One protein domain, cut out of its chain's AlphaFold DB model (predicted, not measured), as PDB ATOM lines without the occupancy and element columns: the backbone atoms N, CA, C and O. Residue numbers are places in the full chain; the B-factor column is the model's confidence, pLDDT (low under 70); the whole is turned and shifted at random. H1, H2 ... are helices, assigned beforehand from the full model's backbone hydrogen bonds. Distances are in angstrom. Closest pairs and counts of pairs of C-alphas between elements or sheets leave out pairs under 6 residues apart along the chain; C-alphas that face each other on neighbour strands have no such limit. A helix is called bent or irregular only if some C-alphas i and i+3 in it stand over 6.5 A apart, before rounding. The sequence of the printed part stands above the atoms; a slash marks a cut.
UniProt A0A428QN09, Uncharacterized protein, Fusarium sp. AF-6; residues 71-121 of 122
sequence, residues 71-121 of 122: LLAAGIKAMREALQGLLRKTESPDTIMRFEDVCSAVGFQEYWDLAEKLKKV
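AT A GLANCE: This is residues 71 to 121 of the 122 residues of an uncharacterized protein of Fusarium sp. AF-6 (UniProt A0A428QN09). Three helices are strung out one after another with no common core: H1 slants across one end of the printed part, a loop of residues 89 to 98 folds back from its far end and leads to the short H2, and H3 runs on from there as an arm along the longest axis. The arrangement is open: no helix touches another, though H2 and H3 are near each other, and residues 71 to 77, 86 to 91 and 110 to 121 stick out free. The printed part has 51 residues with three named helices, in the order H1, H2, H3, and no named strand; its class is all helix. The whole is extended, with a radius of gyration of the C-alphas of 16.4 A, and flat, spanning 52 by 26 by 11 A.

IN THESE COORDINATES: Begin at Leu 71, whose C-alpha stands at (-15.859, -20.720, 14.111); from there H1, residues 71 to 88, runs 25.7 A to C-alpha 88 at (-28.055, -39.324, 1.274). Past residues 89 to 98, look for C-alpha 99 at (-13.020, -25.568, -6.177), where H2, residues 99 to 105, begins; it measures 9.8 A from first to last C-alpha. Then find Phe 108, the first residue of H3, residues 108 to 119, which runs 16.7 A to C-alpha 119 at (10.741, -14.869, -11.348).

HOW THE PARTS SIT: Start with H1, the longest helix with 18 residues: it is apart from H2 and apart from H3. A short link of 10 residues joins H1 to H2. A tight link of 2 residues, Val 106 and Gly 107, joins H2 to H3. Compare Cys 103 with Gln 109 and you find the closest C-alphas of H2 and H3, 7.2 A apart; these two helices are close but not clearly touching. Their lines stand about perpendicular, at 73 degrees, and their centres are 15.7 A apart. In the backbones of H1, H2 and H3, every O i to N i+4 pair is within hydrogen-bond range. No helix is bent or irregular.

THE WHOLE: Look at Arg 88 and Val 121 for the two C-alphas farthest apart, 52.2 A. The C-alphas of Leu 71 and Val 121, the first and last printed, are 39.9 A apart. The printed part has no cut, and neither of the two links is long. In the B-factor column the mean pLDDT of the printed part is 88.3; residues 89 to 92, in the link from H1 to H2, are the four under 70, where the model's confidence is low.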
ATOM      1  N   LEU A  71     -16.346 -20.105  15.347       96.50
ATOM      2  CA  LEU A  71     -15.859 -20.720  14.111       96.50
ATOM      3  C   LEU A  71     -15.773 -22.244  14.233       96.50
ATOM      4  O   LEU A  71     -16.093 -22.952  13.282       96.50
ATOM      5  N   LEU A  72     -15.413 -22.761  15.412       96.31
ATOM      6  CA  LEU A  72     -15.380 -24.202  15.657       96.31
ATOM      7  C   LEU A  72     -16.785 -24.813  15.573       96.31
ATOM      8  O   LEU A  72     -16.981 -25.823  14.901       96.31
ATOM      9  N   ALA A  73     -17.772 -24.197  16.223       94.88
ATOM     10  CA  ALA A  73     -19.157 -24.645  16.202       94.88
ATOM     11  C   ALA A  73     -19.748 -24.579  14.786       94.88
ATOM     12  O   ALA A  73     -20.381 -25.540  14.342       94.88
ATOM     13  N   ALA A  74     -19.490 -23.487  14.057       95.75
ATOM     14  CA  ALA A  74     -19.887 -23.341  12.658       95.75
ATOM     15  C   ALA A  74     -19.253 -24.428  11.772       95.75
ATOM     16  O   ALA A  74     -19.961 -25.095  11.018       95.75
ATOM     17  N   GLY A  75     -17.947 -24.674  11.927       94.88
ATOM     18  CA  GLY A  75     -17.226 -25.716  11.197       94.88
ATOM     19  C   GLY A  75     -17.760 -27.119  11.488       94.88
ATOM     20  O   GLY A  75     -18.028 -27.878  10.561       94.88
ATOM     21  N   ILE A  76     -17.989 -27.462  12.762       96.50
ATOM     22  CA  ILE A  76     -18.580 -28.756  13.151       96.50
ATOM     23  C   ILE A  76     -19.951 -28.946  12.502       96.50
ATOM     24  O   ILE A  76     -20.239 -30.030  11.992       96.50
ATOM     25  N   LYS A  77     -20.798 -27.912  12.508       94.25
ATOM     26  CA  LYS A  77     -22.117 -27.972  11.873       94.25
ATOM     27  C   LYS A  77     -21.995 -28.222  10.366       94.25
ATOM     28  O   LYS A  77     -22.574 -29.192   9.882       94.25
ATOM     29  N   ALA A  78     -21.188 -27.429   9.663       93.12
ATOM     30  CA  ALA A  78     -20.988 -27.558   8.219       93.12
ATOM     31  C   ALA A  78     -20.413 -28.933   7.826       93.12
ATOM     32  O   ALA A  78     -20.913 -29.576   6.905       93.12
ATOM     33  N   MET A  79     -19.419 -29.440   8.567       94.00
ATOM     34  CA  MET A  79     -18.844 -30.772   8.332       94.00
ATOM     35  C   MET A  79     -19.884 -31.889   8.504       94.00
ATOM     36  O   MET A  79     -19.921 -32.830   7.709       94.00
ATOM     37  N   ARG A  80     -20.757 -31.791   9.516       92.81
ATOM     38  CA  ARG A  80     -21.839 -32.767   9.733       92.81
ATOM     39  C   ARG A  80     -22.879 -32.717   8.619       92.81
ATOM     40  O   ARG A  80     -23.323 -33.773   8.179       92.81
ATOM     41  N   GLU A  81     -23.250 -31.526   8.160       90.00
ATOM     42  CA  GLU A  81     -24.187 -31.341   7.045       90.00
ATOM     43  C   GLU A  81     -23.617 -31.897   5.734       90.00
ATOM     44  O   GLU A  81     -24.304 -32.651   5.043       90.00
ATOM     45  N   ALA A  82     -22.345 -31.622   5.429       89.19
ATOM     46  CA  ALA A  82     -21.663 -32.173   4.259       89.19
ATOM     47  C   ALA A  82     -21.619 -33.712   4.294       89.19
ATOM     48  O   ALA A  82     -21.988 -34.365   3.317       89.19
ATOM     49  N   LEU A  83     -21.252 -34.304   5.438       90.25
ATOM     50  CA  LEU A  83     -21.235 -35.760   5.607       90.25
ATOM     51  C   LEU A  83     -22.635 -36.373   5.450       90.25
ATOM     52  O   LEU A  83     -22.796 -37.393   4.786       90.25
ATOM     53  N   GLN A  84     -23.664 -35.753   6.030       88.62
ATOM     54  CA  GLN A  84     -25.046 -36.207   5.862       88.62
ATOM     55  C   GLN A  84     -25.524 -36.095   4.411       88.62
ATOM     56  O   GLN A  84     -26.278 -36.956   3.963       88.62
ATOM     57  N   GLY A  85     -25.088 -35.064   3.685       86.44
ATOM     58  CA  GLY A  85     -25.333 -34.922   2.253       86.44
ATOM     59  C   GLY A  85     -24.755 -36.094   1.461       86.44
ATOM     60  O   GLY A  85     -25.489 -36.722   0.702       86.44
ATOM     61  N   LEU A  86     -23.489 -36.446   1.715       85.62
ATOM     62  CA  LEU A  86     -22.810 -37.585   1.080       85.62
ATOM     63  C   LEU A  86     -23.473 -38.934   1.398       85.62
ATOM     64  O   LEU A  86     -23.529 -39.809   0.545       85.62
ATOM     65  N   LEU A  87     -24.006 -39.113   2.610       87.31
ATOM     66  CA  LEU A  87     -24.723 -40.341   2.976       87.31
ATOM     67  C   LEU A  87     -26.087 -40.478   2.276       87.31
ATOM     68  O   LEU A  87     -26.605 -41.586   2.164       87.31
ATOM     69  N   ARG A  88     -26.701 -39.362   1.857       83.12
ATOM     70  CA  ARG A  88     -28.055 -39.324   1.274       83.12
ATOM     71  C   ARG A  88     -28.069 -39.238  -0.253       83.12
ATOM     72  O   ARG A  88     -29.096 -39.559  -0.845       83.12
ATOM     73  N   LYS A  89     -26.990 -38.765  -0.877       69.12
ATOM     74  CA  LYS A  89     -26.890 -38.509  -2.321       69.12
ATOM     75  C   LYS A  89     -25.694 -39.266  -2.907       69.12
ATOM     76  O   LYS A  89     -24.644 -39.336  -2.286       69.12
ATOM     77  N   THR A  90     -25.834 -39.777  -4.129       65.19
ATOM     78  CA  THR A  90     -24.738 -40.407  -4.892       65.19
ATOM     79  C   THR A  90     -23.748 -39.380  -5.473       65.19
ATOM     80  O   THR A  90     -22.719 -39.765  -6.019       65.19
ATOM     81  N   GLU A  91     -24.049 -38.081  -5.355       69.44
ATOM     82  CA  GLU A  91     -23.280 -36.953  -5.899       69.44
ATOM     83  C   GLU A  91     -22.957 -35.909  -4.813       69.44
ATOM     84  O   GLU A  91     -23.569 -35.892  -3.739       69.44
ATOM     85  N   SER A  92     -21.975 -35.041  -5.090       68.19
ATOM     86  CA  SER A  92     -21.454 -34.045  -4.145       68.19
ATOM     87  C   SER A  92     -22.541 -33.085  -3.615       68.19
ATOM     88  O   SER A  92     -23.395 -32.648  -4.383       68.19
ATOM     89  N   PRO A  93     -22.525 -32.713  -2.316       70.88
ATOM     90  CA  PRO A  93     -23.522 -31.807  -1.742       70.88
ATOM     91  C   PRO A  93     -23.418 -30.374  -2.283       70.88
ATOM     92  O   PRO A  93     -22.323 -29.827  -2.356       70.88
ATOM     93  N   ASP A  94     -24.558 -29.710  -2.509       75.06
ATOM     94  CA  ASP A  94     -24.637 -28.284  -2.898       75.06
ATOM     95  C   ASP A  94     -24.126 -27.316  -1.808       75.06
ATOM     96  O   ASP A  94     -24.074 -26.105  -2.002       75.06
ATOM     97  N   THR A  95     -23.786 -27.842  -0.630       76.56
ATOM     98  CA  THR A  95     -23.354 -27.085   0.549       76.56
ATOM     99  C   THR A  95     -21.850 -26.813   0.588       76.56
ATOM    100  O   THR A  95     -21.391 -26.140   1.511       76.56
ATOM    101  N   ILE A  96     -21.070 -27.342  -0.363       86.38
ATOM    102  CA  ILE A  96     -19.614 -27.143  -0.409       86.38
ATOM    103  C   ILE A  96     -19.234 -25.953  -1.296       86.38
ATOM    104  O   ILE A  96     -19.926 -25.618  -2.256       86.38
ATOM    105  N   MET A  97     -18.095 -25.336  -0.985       88.62
ATOM    106  CA  MET A  97     -17.501 -24.292  -1.822       88.62
ATOM    107  C   MET A  97     -17.121 -24.836  -3.203       88.62
ATOM    108  O   MET A  97     -16.775 -26.012  -3.351       88.62
ATOM    109  N   ARG A  98     -17.134 -23.960  -4.214       90.38
ATOM    110  CA  ARG A  98     -16.546 -24.274  -5.520       90.38
ATOM    111  C   ARG A  98     -15.040 -24.462  -5.362       90.38
ATOM    112  O   ARG A  98     -14.423 -23.883  -4.469       90.38
ATOM    113  N   PHE A  99     -14.448 -25.270  -6.233       89.94
ATOM    114  CA  PHE A  99     -13.020 -25.568  -6.177       89.94
ATOM    115  C   PHE A  99     -12.162 -24.294  -6.217       89.94
ATOM    116  O   PHE A  99     -11.228 -24.154  -5.431       89.94
ATOM    117  N   GLU A 100     -12.526 -23.343  -7.074       92.06
ATOM    118  CA  GLU A 100     -11.830 -22.065  -7.226       92.06
ATOM    119  C   GLU A 100     -11.844 -21.254  -5.921       92.06
ATOM    120  O   GLU A 100     -10.808 -20.737  -5.495       92.06
ATOM    121  N   ASP A 101     -12.992 -21.222  -5.237       92.50
ATOM    122  CA  ASP A 101     -13.137 -20.533  -3.956       92.50
ATOM    123  C   ASP A 101     -12.310 -21.218  -2.858       92.50
ATOM    124  O   ASP A 101     -11.753 -20.542  -1.995       92.50
ATOM    125  N   VAL A 102     -12.189 -22.553  -2.887       92.50
ATOM    126  CA  VAL A 102     -11.321 -23.296  -1.955       92.50
ATOM    127  C   VAL A 102      -9.861 -22.920  -2.175       92.50
ATOM    128  O   VAL A 102      -9.169 -22.606  -1.208       92.50
ATOM    129  N   CYS A 103      -9.388 -22.914  -3.426       92.38
ATOM    130  CA  CYS A 103      -8.021 -22.512  -3.761       92.38
ATOM    131  C   CYS A 103      -7.717 -21.080  -3.308       92.38
ATOM    132  O   CYS A 103      -6.648 -20.827  -2.749       92.38
ATOM    133  N   SER A 104      -8.661 -20.157  -3.503       92.88
ATOM    134  CA  SER A 104      -8.525 -18.787  -3.008       92.88
ATOM    135  C   SER A 104      -8.512 -18.735  -1.480       92.88
ATOM    136  O   SER A 104      -7.657 -18.071  -0.907       92.88
ATOM    137  N   ALA A 105      -9.400 -19.467  -0.802       92.94
ATOM    138  CA  ALA A 105      -9.502 -19.450   0.656       92.94
ATOM    139  C   ALA A 105      -8.242 -19.976   1.365       92.94
ATOM    140  O   ALA A 105      -7.925 -19.519   2.462       92.94
ATOM    141  N   VAL A 106      -7.514 -20.921   0.757       94.69
ATOM    142  CA  VAL A 106      -6.249 -21.449   1.306       94.69
ATOM    143  C   VAL A 106      -5.012 -20.637   0.899       94.69
ATOM    144  O   VAL A 106      -3.905 -20.973   1.315       94.69
ATOM    145  N   GLY A 107      -5.182 -19.575   0.107       94.50
ATOM    146  CA  GLY A 107      -4.111 -18.646  -0.251       94.50
ATOM    147  C   GLY A 107      -3.286 -19.037  -1.482       94.50
ATOM    148  O   GLY A 107      -2.132 -18.619  -1.615       94.50
ATOM    149  N   PHE A 108      -3.812 -19.886  -2.377       93.50
ATOM    150  CA  PHE A 108      -3.058 -20.297  -3.569       93.50
ATOM    151  C   PHE A 108      -2.822 -19.139  -4.535       93.50
ATOM    152  O   PHE A 108      -1.752 -19.071  -5.135       93.50
ATOM    153  N   GLN A 109      -3.779 -18.222  -4.687       90.38
ATOM    154  CA  GLN A 109      -3.629 -17.108  -5.621       90.38
ATOM    155  C   GLN A 109      -2.477 -16.186  -5.201       90.38
ATOM    156  O   GLN A 109      -1.606 -15.868  -6.008       90.38
ATOM    157  N   GLU A 110      -2.416 -15.838  -3.917       93.12
ATOM    158  CA  GLU A 110      -1.360 -15.017  -3.331       93.12
ATOM    159  C   GLU A 110       0.011 -15.680  -3.483       93.12
ATOM    160  O   GLU A 110       1.003 -15.009  -3.786       93.12
ATOM    161  N   TYR A 111       0.069 -17.003  -3.309       92.94
ATOM    162  CA  TYR A 111       1.283 -17.784  -3.523       92.94
ATOM    163  C   TYR A 111       1.775 -17.698  -4.977       92.94
ATOM    164  O   TYR A 111       2.952 -17.409  -5.210       92.94
ATOM    165  N   TRP A 112       0.895 -17.913  -5.961       91.75
ATOM    166  CA  TRP A 112       1.270 -17.868  -7.378       91.75
ATOM    167  C   TRP A 112       1.678 -16.464  -7.831       91.75
ATOM    168  O   TRP A 112       2.690 -16.315  -8.519       91.75
ATOM    169  N   ASP A 113       0.961 -15.430  -7.389       93.69
ATOM    170  CA  ASP A 113       1.294 -14.033  -7.679       93.69
ATOM    171  C   ASP A 113       2.676 -13.654  -7.128       93.69
ATOM    172  O   ASP A 113       3.452 -12.946  -7.782       93.69
ATOM    173  N   LEU A 114       3.003 -14.128  -5.920       94.06
ATOM    174  CA  LEU A 114       4.323 -13.942  -5.325       94.06
ATOM    175  C   LEU A 114       5.403 -14.678  -6.128       94.06
ATOM    176  O   LEU A 114       6.445 -14.091  -6.425       94.06
ATOM    177  N   ALA A 115       5.152 -15.928  -6.519       93.50
ATOM    178  CA  ALA A 115       6.090 -16.719  -7.310       93.50
ATOM    179  C   ALA A 115       6.408 -16.057  -8.665       93.50
ATOM    180  O   ALA A 115       7.575 -15.959  -9.044       93.50
ATOM    181  N   GLU A 116       5.401 -15.542  -9.377       94.81
ATOM    182  CA  GLU A 116       5.591 -14.834 -10.651       94.81
ATOM    183  C   GLU A 116       6.359 -13.515 -10.495       94.81
ATOM    184  O   GLU A 116       7.197 -13.182 -11.335       94.81
ATOM    185  N   LYS A 117       6.128 -12.764  -9.408       93.62
ATOM    186  CA  LYS A 117       6.912 -11.554  -9.106       93.62
ATOM    187  C   LYS A 117       8.385 -11.879  -8.892       93.62
ATOM    188  O   LYS A 117       9.235 -11.177  -9.428       93.62
ATOM    189  N   LEU A 118       8.688 -12.943  -8.149       92.81
ATOM    190  CA  LEU A 118      10.066 -13.342  -7.858       92.81
ATOM    191  C   LEU A 118      10.817 -13.824  -9.107       92.81
ATOM    192  O   LEU A 118      12.004 -13.537  -9.237       92.81
ATOM    193  N   LYS A 119      10.136 -14.471 -10.062       88.25
ATOM    194  CA  LYS A 119      10.741 -14.869 -11.348       88.25
ATOM    195  C   LYS A 119      11.181 -13.686 -12.213       88.25
ATOM    196  O   LYS A 119      12.118 -13.828 -12.982       88.25
ATOM    197  N   LYS A 120      10.513 -12.533 -12.111       74.81
ATOM    198  CA  LYS A 120      10.805 -11.332 -12.921       74.81
ATOM    199  C   LYS A 120      11.966 -10.486 -12.383       74.81
ATOM    200  O   LYS A 120      12.306  -9.477 -12.992       74.81
ATOM    201  N   VAL A 121      12.514 -10.850 -11.224       72.00
ATOM    202  CA  VAL A 121      13.619 -10.139 -10.556       72.00
ATOM    203  C   VAL A 121      14.977 -10.823 -10.820       72.00
ATOM    204  O   VAL A 121      16.011 -10.285 -10.432       72.00
TER     205      VAL A 121